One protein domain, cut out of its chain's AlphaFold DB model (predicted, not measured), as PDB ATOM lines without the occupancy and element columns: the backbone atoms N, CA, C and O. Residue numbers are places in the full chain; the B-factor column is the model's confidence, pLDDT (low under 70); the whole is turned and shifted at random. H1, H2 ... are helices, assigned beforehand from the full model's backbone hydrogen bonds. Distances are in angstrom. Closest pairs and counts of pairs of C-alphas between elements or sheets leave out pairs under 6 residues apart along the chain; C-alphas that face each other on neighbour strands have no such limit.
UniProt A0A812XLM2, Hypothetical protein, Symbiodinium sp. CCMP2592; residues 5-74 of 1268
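This is residues 5 to 74 of the 1268 residues of the protein "Hypothetical protein" of Symbiodinium sp. CCMP2592 (UniProt A0A812XLM2). What is the overall picture? H1, H2 and H3 form a row of helices running alternately opposite ways, H2 and H3 side by side as a hairpin, while H4 crosses over one side of that hairpin near the start of H3. What makes it up? The 70 printed residues include four named helices, in the order H1, H2, H3, H4, and no named strand; the class is all helix. How large is it? It is compact, with a radius of gyration of the C-alphas of 11.7 A and spans of 35 by 26 by 20 A.

What does the longest helix touch? H2, residues 16 to 29, touches H3, residues 35 to 47, at a shallow tilt of 16 degrees, opposite ways; their closest C-alphas, of Phe 28 and Ala 38, are 6.1 A apart. With its residues 19 to 22 alone, H2 only just touches H1, residues 5 to 13, with 3 pairs of C-alphas within 8 A, the closest those of Arg 11 and Arg 19 at 6.0 A; this too is a helical hairpin. Where is the last helix? H4, residues 64 to 73, touches residues 35 to 39 of H3, the closest C-alphas being those of Gly 35 and His 65 at 3.8 A. H1 is apart from H3 and H4. How do the backbones run? Every O i to N i+4 pair is within hydrogen-bond range in H1, H3 and H4, and 8 of 10 in H2.

Where are the ends? H1 begins at C-alpha 5 (80.159, 44.163, 64.125), and H4 ends at C-alpha 73 (82.870, 33.064, 44.113). How long are the helices? H1 is 12.9 A, H2 20.3 A, H3 18.4 A and H4 14.1 A from first to last C-alpha.

Which links are long? H3 to H4 is long, with residues 48 to 63 between them; the printed part has no cut. Where is confidence low? Residues 5 to 10, 29 to 31, 58 to 63 and 73 to 74 are under 70 in pLDDT.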
ATOM      1  N   LYS A   5      81.055  44.721  63.098       48.25
ATOM      2  CA  LYS A   5      80.159  44.163  64.125       48.25
ATOM      3  C   LYS A   5      79.175  43.137  63.544       48.25
ATOM      4  O   LYS A   5      79.114  42.022  64.043       48.25
ATOM      5  N   GLU A   6      78.504  43.457  62.437       48.97
ATOM      6  CA  GLU A   6      77.601  42.509  61.760       48.97
ATOM      7  C   GLU A   6      78.334  41.311  61.138       48.97
ATOM      8  O   GLU A   6      77.796  40.204  61.145       48.97
ATOM      9  N   PHE A   7      79.561  41.484  60.625       54.06
ATOM     10  CA  PHE A   7      80.375  40.349  60.175       54.06
ATOM     11  C   PHE A   7      80.623  39.362  61.322       54.06
ATOM     12  O   PHE A   7      80.447  38.156  61.153       54.06
ATOM     13  N   LEU A   8      80.970  39.867  62.512       57.06
ATOM     14  CA  LEU A   8      81.168  39.041  63.704       57.06
ATOM     15  C   LEU A   8      79.867  38.349  64.144       57.06
ATOM     16  O   LEU A   8      79.897  37.155  64.441       57.06
ATOM     17  N   GLU A   9      78.729  39.045  64.100       64.81
ATOM     18  CA  GLU A   9      77.407  38.475  64.409       64.81
ATOM     19  C   GLU A   9      77.000  37.376  63.405       64.81
ATOM     20  O   GLU A   9      76.545  36.299  63.797       64.81
ATOM     21  N   ARG A  10      77.233  37.578  62.100       63.22
ATOM     22  CA  ARG A  10      76.972  36.570  61.055       63.22
ATOM     23  C   ARG A  10      77.934  35.386  61.134       63.22
ATOM     24  O   ARG A  10      77.514  34.240  60.962       63.22
ATOM     25  N   ARG A  11      79.210  35.635  61.446       70.12
ATOM     26  CA  ARG A  11      80.224  34.600  61.699       70.12
ATOM     27  C   ARG A  11      79.806  33.691  62.852       70.12
ATOM     28  O   ARG A  11      80.022  32.482  62.790       70.12
ATOM     29  N   GLU A  12      79.202  34.245  63.899       75.25
ATOM     30  CA  GLU A  12      78.713  33.460  65.036       75.25
ATOM     31  C   GLU A  12      77.525  32.561  64.681       75.25
ATOM     32  O   GLU A  12      77.421  31.458  65.220       75.25
ATOM     33  N   GLN A  13      76.711  32.954  63.699       74.56
ATOM     34  CA  GLN A  13      75.604  32.145  63.176       74.56
ATOM     35  C   GLN A  13      76.046  31.040  62.197       74.56
ATOM     36  O   GLN A  13      75.262  30.131  61.914       74.56
ATOM     37  N   LEU A  14      77.278  31.087  61.675       76.50
ATOM     38  CA  LEU A  14      77.829  30.033  60.821       76.50
ATOM     39  C   LEU A  14      78.278  28.813  61.651       76.50
ATOM     40  O   LEU A  14      78.841  28.990  62.744       76.50
ATOM     41  N   PRO A  15      78.119  27.579  61.123       83.31
ATOM     42  CA  PRO A  15      78.707  26.378  61.716       83.31
ATOM     43  C   PRO A  15      80.203  26.577  61.976       83.31
ATOM     44  O   PRO A  15      80.900  27.141  61.128       83.31
ATOM     45  N   LYS A  16      80.702  26.111  63.131       81.81
ATOM     46  CA  LYS A  16      82.092  26.343  63.581       81.81
ATOM     47  C   LYS A  16      83.126  26.002  62.501       81.81
ATOM     48  O   LYS A  16      84.056  26.771  62.285       81.81
ATOM     49  N   GLU A  17      82.891  24.916  61.774       80.81
ATOM     50  CA  GLU A  17      83.746  24.391  60.702       80.81
ATOM     51  C   GLU A  17      83.856  25.312  59.471       80.81
ATOM     52  O   GLU A  17      84.821  25.217  58.724       80.81
ATOM     53  N   ARG A  18      82.909  26.238  59.249       81.12
ATOM     54  CA  ARG A  18      82.922  27.177  58.104       81.12
ATOM     55  C   ARG A  18      83.476  28.558  58.437       81.12
ATOM     56  O   ARG A  18      83.757  29.336  57.527       81.12
ATOM     57  N   ARG A  19      83.647  28.875  59.724       86.38
ATOM     58  CA  ARG A  19      84.061  30.213  60.180       86.38
ATOM     59  C   ARG A  19      85.457  30.592  59.690       86.38
ATOM     60  O   ARG A  19      85.671  31.741  59.326       86.38
ATOM     61  N   LEU A  20      86.388  29.634  59.656       85.62
ATOM     62  CA  LEU A  20      87.757  29.874  59.192       85.62
ATOM     63  C   LEU A  20      87.788  30.273  57.711       85.62
ATOM     64  O   LEU A  20      88.417  31.271  57.369       85.62
ATOM     65  N   ARG A  21      87.052  29.546  56.857       87.00
ATOM     66  CA  ARG A  21      86.906  29.887  55.436       87.00
ATOM     67  C   ARG A  21      86.342  31.295  55.263       87.00
ATOM     68  O   ARG A  21      86.878  32.064  54.482       87.00
ATOM     69  N   GLU A  22      85.297  31.649  56.009       83.81
ATOM     70  CA  GLU A  22      84.672  32.970  55.878       83.81
ATOM     71  C   GLU A  22      85.597  34.106  56.342       83.81
ATOM     72  O   GLU A  22      85.663  35.134  55.682       83.81
ATOM     73  N   ASN A  23      86.373  33.910  57.415       83.31
ATOM     74  CA  ASN A  23      87.360  34.896  57.872       83.31
ATOM     75  C   ASN A  23      88.494  35.094  56.853       83.31
ATOM     76  O   ASN A  23      88.883  36.221  56.571       83.31
ATOM     77  N   LEU A  24      89.029  34.004  56.294       84.94
ATOM     78  CA  LEU A  24      90.074  34.083  55.271       84.94
ATOM     79  C   LEU A  24      89.542  34.674  53.964       84.94
ATOM     80  O   LEU A  24      90.270  35.374  53.261       84.94
ATOM     81  N   ALA A  25      88.277  34.398  53.632       82.25
ATOM     82  CA  ALA A  25      87.595  35.050  52.533       82.25
ATOM     83  C   ALA A  25      87.506  36.545  52.823       82.25
ATOM     84  O   ALA A  25      88.059  37.296  52.040       82.25
ATOM     85  N   ASP A  26      86.921  36.971  53.941       80.56
ATOM     86  CA  ASP A  26      86.768  38.382  54.316       80.56
ATOM     87  C   ASP A  26      88.082  39.169  54.220       80.56
ATOM     88  O   ASP A  26      88.143  40.127  53.458       80.56
ATOM     89  N   LEU A  27      89.161  38.687  54.847       78.31
ATOM     90  CA  LEU A  27      90.486  39.323  54.781       78.31
ATOM     91  C   LEU A  27      90.999  39.485  53.342       78.31
ATOM     92  O   LEU A  27      91.616  40.484  52.978       78.31
ATOM     93  N   PHE A  28      90.786  38.476  52.500       77.31
ATOM     94  CA  PHE A  28      91.212  38.526  51.105       77.31
ATOM     95  C   PHE A  28      90.313  39.443  50.263       77.31
ATOM     96  O   PHE A  28      90.770  40.200  49.410       77.31
ATOM     97  N   LEU A  29      89.014  39.366  50.518       67.19
ATOM     98  CA  LEU A  29      87.932  40.094  49.877       67.19
ATOM     99  C   LEU A  29      87.972  41.600  50.194       67.19
ATOM    100  O   LEU A  29      87.631  42.405  49.326       67.19
ATOM    101  N   SER A  30      88.399  41.972  51.401       66.44
ATOM    102  CA  SER A  30      88.607  43.352  51.853       66.44
ATOM    103  C   SER A  30      89.927  43.952  51.355       66.44
ATOM    104  O   SER A  30      90.117  45.167  51.435       66.44
ATOM    105  N   GLY A  31      90.814  43.122  50.794       69.06
ATOM    106  CA  GLY A  31      92.146  43.520  50.341       69.06
ATOM    107  C   GLY A  31      93.185  43.615  51.463       69.06
ATOM    108  O   GLY A  31      94.270  44.139  51.223       69.06
ATOM    109  N   GLU A  32      92.883  43.115  52.666       74.75
ATOM    110  CA  GLU A  32      93.821  43.073  53.800       74.75
ATOM    111  C   GLU A  32      94.948  42.052  53.595       74.75
ATOM    112  O   GLU A  32      96.050  42.233  54.112       74.75
ATOM    113  N   ILE A  33      94.704  40.989  52.820       79.00
ATOM    114  CA  ILE A  33      95.730  40.008  52.441       79.00
ATOM    115  C   ILE A  33      95.783  39.806  50.925       79.00
ATOM    116  O   ILE A  33      94.771  39.846  50.228       79.00
ATOM    117  N   SER A  34      96.984  39.547  50.399       82.12
ATOM    118  CA  SER A  34      97.181  39.266  48.973       82.12
ATOM    119  C   SER A  34      96.617  37.899  48.577       82.12
ATOM    120  O   SER A  34      96.490  36.995  49.402       82.12
ATOM    121  N   GLY A  35      96.343  37.697  47.286       80.12
ATOM    122  CA  GLY A  35      95.856  36.408  46.780       80.12
ATOM    123  C   GLY A  35      96.819  35.243  47.000       80.12
ATOM    124  O   GLY A  35      96.374  34.126  47.252       80.12
ATOM    125  N   LYS A  36      98.130  35.514  46.971       83.69
ATOM    126  CA  LYS A  36      99.156  34.532  47.344       83.69
ATOM    127  C   LYS A  36      99.034  34.165  48.819       83.69
ATOM    128  O   LYS A  36      98.880  32.994  49.140       83.69
ATOM    129  N   ARG A  37      98.985  35.171  49.703       85.38
ATOM    130  CA  ARG A  37      98.868  34.956  51.151       85.38
ATOM    131  C   ARG A  37      97.579  34.230  51.525       85.38
ATOM    132  O   ARG A  37      97.618  33.324  52.347       85.38
ATOM    133  N   ALA A  38      96.459  34.591  50.905       85.56
ATOM    134  CA  ALA A  38      95.191  33.900  51.091       85.56
ATOM    135  C   ALA A  38      95.308  32.418  50.708       85.56
ATOM    136  O   ALA A  38      94.892  31.565  51.486       85.56
ATOM    137  N   ARG A  39      95.917  32.099  49.555       85.69
ATOM    138  CA  ARG A  39      96.108  30.712  49.100       85.69
ATOM    139  C   ARG A  39      96.941  29.891  50.083       85.69
ATOM    140  O   ARG A  39      96.506  28.802  50.441       85.69
ATOM    141  N   THR A  40      98.062  30.435  50.563       87.06
ATOM    142  CA  THR A  40      98.908  29.773  51.570       87.06
ATOM    143  C   THR A  40      98.135  29.527  52.863       87.06
ATOM    144  O   THR A  40      98.143  28.418  53.367       87.06
ATOM    145  N   LEU A  41      97.363  30.507  53.347       89.06
ATOM    146  CA  LEU A  41      96.545  30.328  54.553       89.06
ATOM    147  C   LEU A  41      95.450  29.262  54.378       89.06
ATOM    148  O   LEU A  41      95.147  28.541  55.324       89.06
ATOM    149  N   TYR A  42      94.860  29.141  53.184       89.44
ATOM    150  CA  TYR A  42      93.928  28.053  52.870       89.44
ATOM    151  C   TYR A  42      94.621  26.684  52.794       89.44
ATOM    152  O   TYR A  42      94.002  25.683  53.153       89.44
ATOM    153  N   GLN A  43      95.881  26.640  52.349       88.00
ATOM    154  CA  GLN A  43      96.701  25.430  52.299       88.00
ATOM    155  C   GLN A  43      97.119  24.983  53.700       88.00
ATOM    156  O   GLN A  43      96.760  23.879  54.093       88.00
ATOM    157  N   ASP A  44      97.696  25.878  54.503       87.88
ATOM    158  CA  ASP A  44      98.065  25.620  55.900       87.88
ATOM    159  C   ASP A  44      96.848  25.178  56.730       87.88
ATOM    160  O   ASP A  44      96.922  24.255  57.541       87.88
ATOM    161  N   ALA A  45      95.688  25.810  56.509       87.38
ATOM    162  CA  ALA A  45      94.439  25.404  57.145       87.38
ATOM    163  C   ALA A  45      94.007  23.992  56.716       87.38
ATOM    164  O   ALA A  45      93.517  23.224  57.544       87.38
ATOM    165  N   GLY A  46      94.178  23.645  55.438       84.56
ATOM    166  CA  GLY A  46      93.914  22.305  54.916       84.56
ATOM    167  C   GLY A  46      94.851  21.250  55.505       84.56
ATOM    168  O   GLY A  46      94.380  20.198  55.934       84.56
ATOM    169  N   ASP A  47      96.142  21.561  55.613       84.88
ATOM    170  CA  ASP A  47      97.169  20.695  56.207       84.88
ATOM    171  C   ASP A  47      96.929  20.488  57.711       84.88
ATOM    172  O   ASP A  47      97.071  19.383  58.238       84.88
ATOM    173  N   ALA A  48      96.422  21.522  58.391       85.06
ATOM    174  CA  ALA A  48      95.903  21.450  59.757       85.06
ATOM    175  C   ALA A  48      94.541  20.727  59.871       85.06
ATOM    176  O   ALA A  48      93.921  20.732  60.937       85.06
ATOM    177  N   LYS A  49      94.073  20.082  58.794       83.94
ATOM    178  CA  LYS A  49      92.823  19.310  58.699       83.94
ATOM    179  C   LYS A  49      91.548  20.132  58.917       83.94
ATOM    180  O   LYS A  49      90.520  19.579  59.314       83.94
ATOM    181  N   ALA A  50      91.570  21.439  58.650       82.44
ATOM    182  CA  ALA A  50      90.346  22.231  58.639       82.44
ATOM    183  C   ALA A  50      89.449  21.827  57.455       82.44
ATOM    184  O   ALA A  50      89.907  21.524  56.352       82.44
ATOM    185  N   VAL A  51      88.137  21.826  57.683       81.88
ATOM    186  CA  VAL A  51      87.137  21.432  56.684       81.88
ATOM    187  C   VAL A  51      86.768  22.643  55.818       81.88
ATOM    188  O   VAL A  51      86.843  23.786  56.264       81.88
ATOM    189  N   HIS A  52      86.349  22.415  54.569       80.94
ATOM    190  CA  HIS A  52      85.890  23.467  53.645       80.94
ATOM    191  C   HIS A  52      86.949  24.518  53.259       80.94
ATOM    192  O   HIS A  52      86.589  25.661  52.981       80.94
ATOM    193  N   VAL A  53      88.238  24.174  53.246       83.81
ATOM    194  CA  VAL A  53      89.334  25.079  52.826       83.81
ATOM    195  C   VAL A  53      90.204  24.502  51.703       83.81
ATOM    196  O   VAL A  53      90.783  25.258  50.922       83.81
ATOM    197  N   SER A  54      90.236  23.174  51.564       79.81
ATOM    198  CA  SER A  54      91.077  22.447  50.604       79.81
ATOM    199  C   SER A  54      90.703  22.689  49.141       79.81
ATOM    200  O   SER A  54      91.565  22.657  48.269       79.81
ATOM    201  N   ASP A  55      89.440  23.007  48.852       80.25
ATOM    202  CA  ASP A  55      89.004  23.383  47.508       80.25
ATOM    203  C   ASP A  55      89.617  24.713  47.059       80.25
ATOM    204  O   ASP A  55      89.738  24.919  45.855       80.25
ATOM    205  N   VAL A  56      90.027  25.588  47.990       80.25
ATOM    206  CA  VAL A  56      90.668  26.894  47.729       80.25
ATOM    207  C   VAL A  56      92.193  26.806  47.714       80.25
ATOM    208  O   VAL A  56      92.829  27.552  46.963       80.25
ATOM    209  N   ALA A  57      92.761  25.841  48.438       74.19
ATOM    210  CA  ALA A  57      94.186  25.516  48.420       74.19
ATOM    211  C   ALA A  57      94.699  25.142  47.006       74.19
ATOM    212  O   ALA A  57      93.921  24.866  46.076       74.19
ATOM    213  N   GLY A  58      96.018  25.198  46.799       68.69
ATOM    214  CA  GLY A  58      96.659  24.669  45.589       68.69
ATOM    215  C   GLY A  58      98.147  24.997  45.475       68.69
ATOM    216  O   GLY A  58      98.579  26.031  45.966       68.69
ATOM    217  N   ASP A  59      98.875  24.157  44.737       57.78
ATOM    218  CA  ASP A  59     100.345  24.032  44.798       57.78
ATOM    219  C   ASP A  59     101.138  24.997  43.898       57.78
ATOM    220  O   ASP A  59     102.360  24.899  43.794       57.78
ATOM    221  N   THR A  60     100.465  25.927  43.210       59.91
ATOM    222  CA  THR A  60     101.107  26.852  42.258       59.91
ATOM    223  C   THR A  60     100.747  28.314  42.512       59.91
ATOM    224  O   THR A  60      99.567  28.690  42.555       59.91
ATOM    225  N   ASP A  61     101.777  29.160  42.546       64.50
ATOM    226  CA  ASP A  61     101.668  30.612  42.738       64.50
ATOM    227  C   ASP A  61     101.214  31.384  41.490       64.50
ATOM    228  O   ASP A  61     100.751  32.528  41.592       64.50
ATOM    229  N   HIS A  62     101.309  30.776  40.305       59.12
ATOM    230  CA  HIS A  62     100.799  31.376  39.077       59.12
ATOM    231  C   HIS A  62      99.279  31.561  39.175       59.12
ATOM    232  O   HIS A  62      98.529  30.610  39.378       59.12
ATOM    233  N   ASN A  63      98.813  32.804  39.012       68.88
ATOM    234  CA  ASN A  63      97.396  33.181  39.070       68.88
ATOM    235  C   ASN A  63      96.694  32.921  40.425       68.88
ATOM    236  O   ASN A  63      95.465  32.823  40.459       68.88
ATOM    237  N   ALA A  64      97.435  32.859  41.543       73.94
ATOM    238  CA  ALA A  64      96.878  32.609  42.881       73.94
ATOM    239  C   ALA A  64      95.702  33.526  43.243       73.94
ATOM    240  O   ALA A  64      94.648  33.052  43.667       73.94
ATOM    241  N   HIS A  65      95.838  34.827  42.980       74.38
ATOM    242  CA  HIS A  65      94.765  35.794  43.186       74.38
ATOM    243  C   HIS A  65      93.481  35.412  42.432       74.38
ATOM    244  O   HIS A  65      92.416  35.301  43.037       74.38
ATOM    245  N   ARG A  66      93.584  35.132  41.127       70.50
ATOM    246  CA  ARG A  66      92.460  34.748  40.259       70.50
ATOM    247  C   ARG A  66      91.792  33.447  40.704       70.50
ATOM    248  O   ARG A  66      90.563  33.354  40.687       70.50
ATOM    249  N   ASP A  67      92.581  32.447  41.082       74.75
ATOM    250  CA  ASP A  67      92.072  31.139  41.487       74.75
ATOM    251  C   ASP A  67      91.320  31.189  42.811       74.75
ATOM    252  O   ASP A  67      90.190  30.699  42.877       74.75
ATOM    253  N   VAL A  68      91.901  31.831  43.828       79.12
ATOM    254  CA  VAL A  68      91.237  32.041  45.122       79.12
ATOM    255  C   VAL A  68      89.948  32.840  44.905       79.12
ATOM    256  O   VAL A  68      88.891  32.461  45.405       79.12
ATOM    257  N   LEU A  69      89.980  33.875  44.054       72.50
ATOM    258  CA  LEU A  69      88.786  34.613  43.625       72.50
ATOM    259  C   LEU A  69      87.683  33.709  43.101       72.50
ATOM    260  O   LEU A  69      86.531  33.841  43.512       72.50
ATOM    261  N   ARG A  70      88.038  32.882  42.113       76.06
ATOM    262  CA  ARG A  70      87.117  32.057  41.336       76.06
ATOM    263  C   ARG A  70      86.485  31.001  42.226       76.06
ATOM    264  O   ARG A  70      85.277  30.830  42.165       76.06
ATOM    265  N   LYS A  71      87.284  30.344  43.065       80.50
ATOM    266  CA  LYS A  71      86.836  29.282  43.972       80.50
ATOM    267  C   LYS A  71      85.989  29.824  45.129       80.50
ATOM    268  O   LYS A  71      85.002  29.207  45.507       80.50
ATOM    269  N   LEU A  72      86.290  31.022  45.639       76.75
ATOM    270  CA  LEU A  72      85.439  31.673  46.646       76.75
ATOM    271  C   LEU A  72      84.114  32.200  46.072       76.75
ATOM    272  O   LEU A  72      83.140  32.320  46.807       76.75
ATOM    273  N   LEU A  73      84.060  32.513  44.774       66.69
ATOM    274  CA  LEU A  73      82.870  33.064  44.113       66.69
ATOM    275  C   LEU A  73      82.120  32.073  43.225       66.69
ATOM    276  O   LEU A  73      81.116  32.452  42.628       66.69
ATOM    277  N   SER A  74      82.569  30.823  43.124       64.06
ATOM    278  CA  SER A  74      81.961  29.822  42.240       64.06
ATOM    279  C   SER A  74      80.503  29.515  42.596       64.06
ATOM    280  O   SER A  74      79.753  29.072  41.735       64.06
TER     281      SER A  74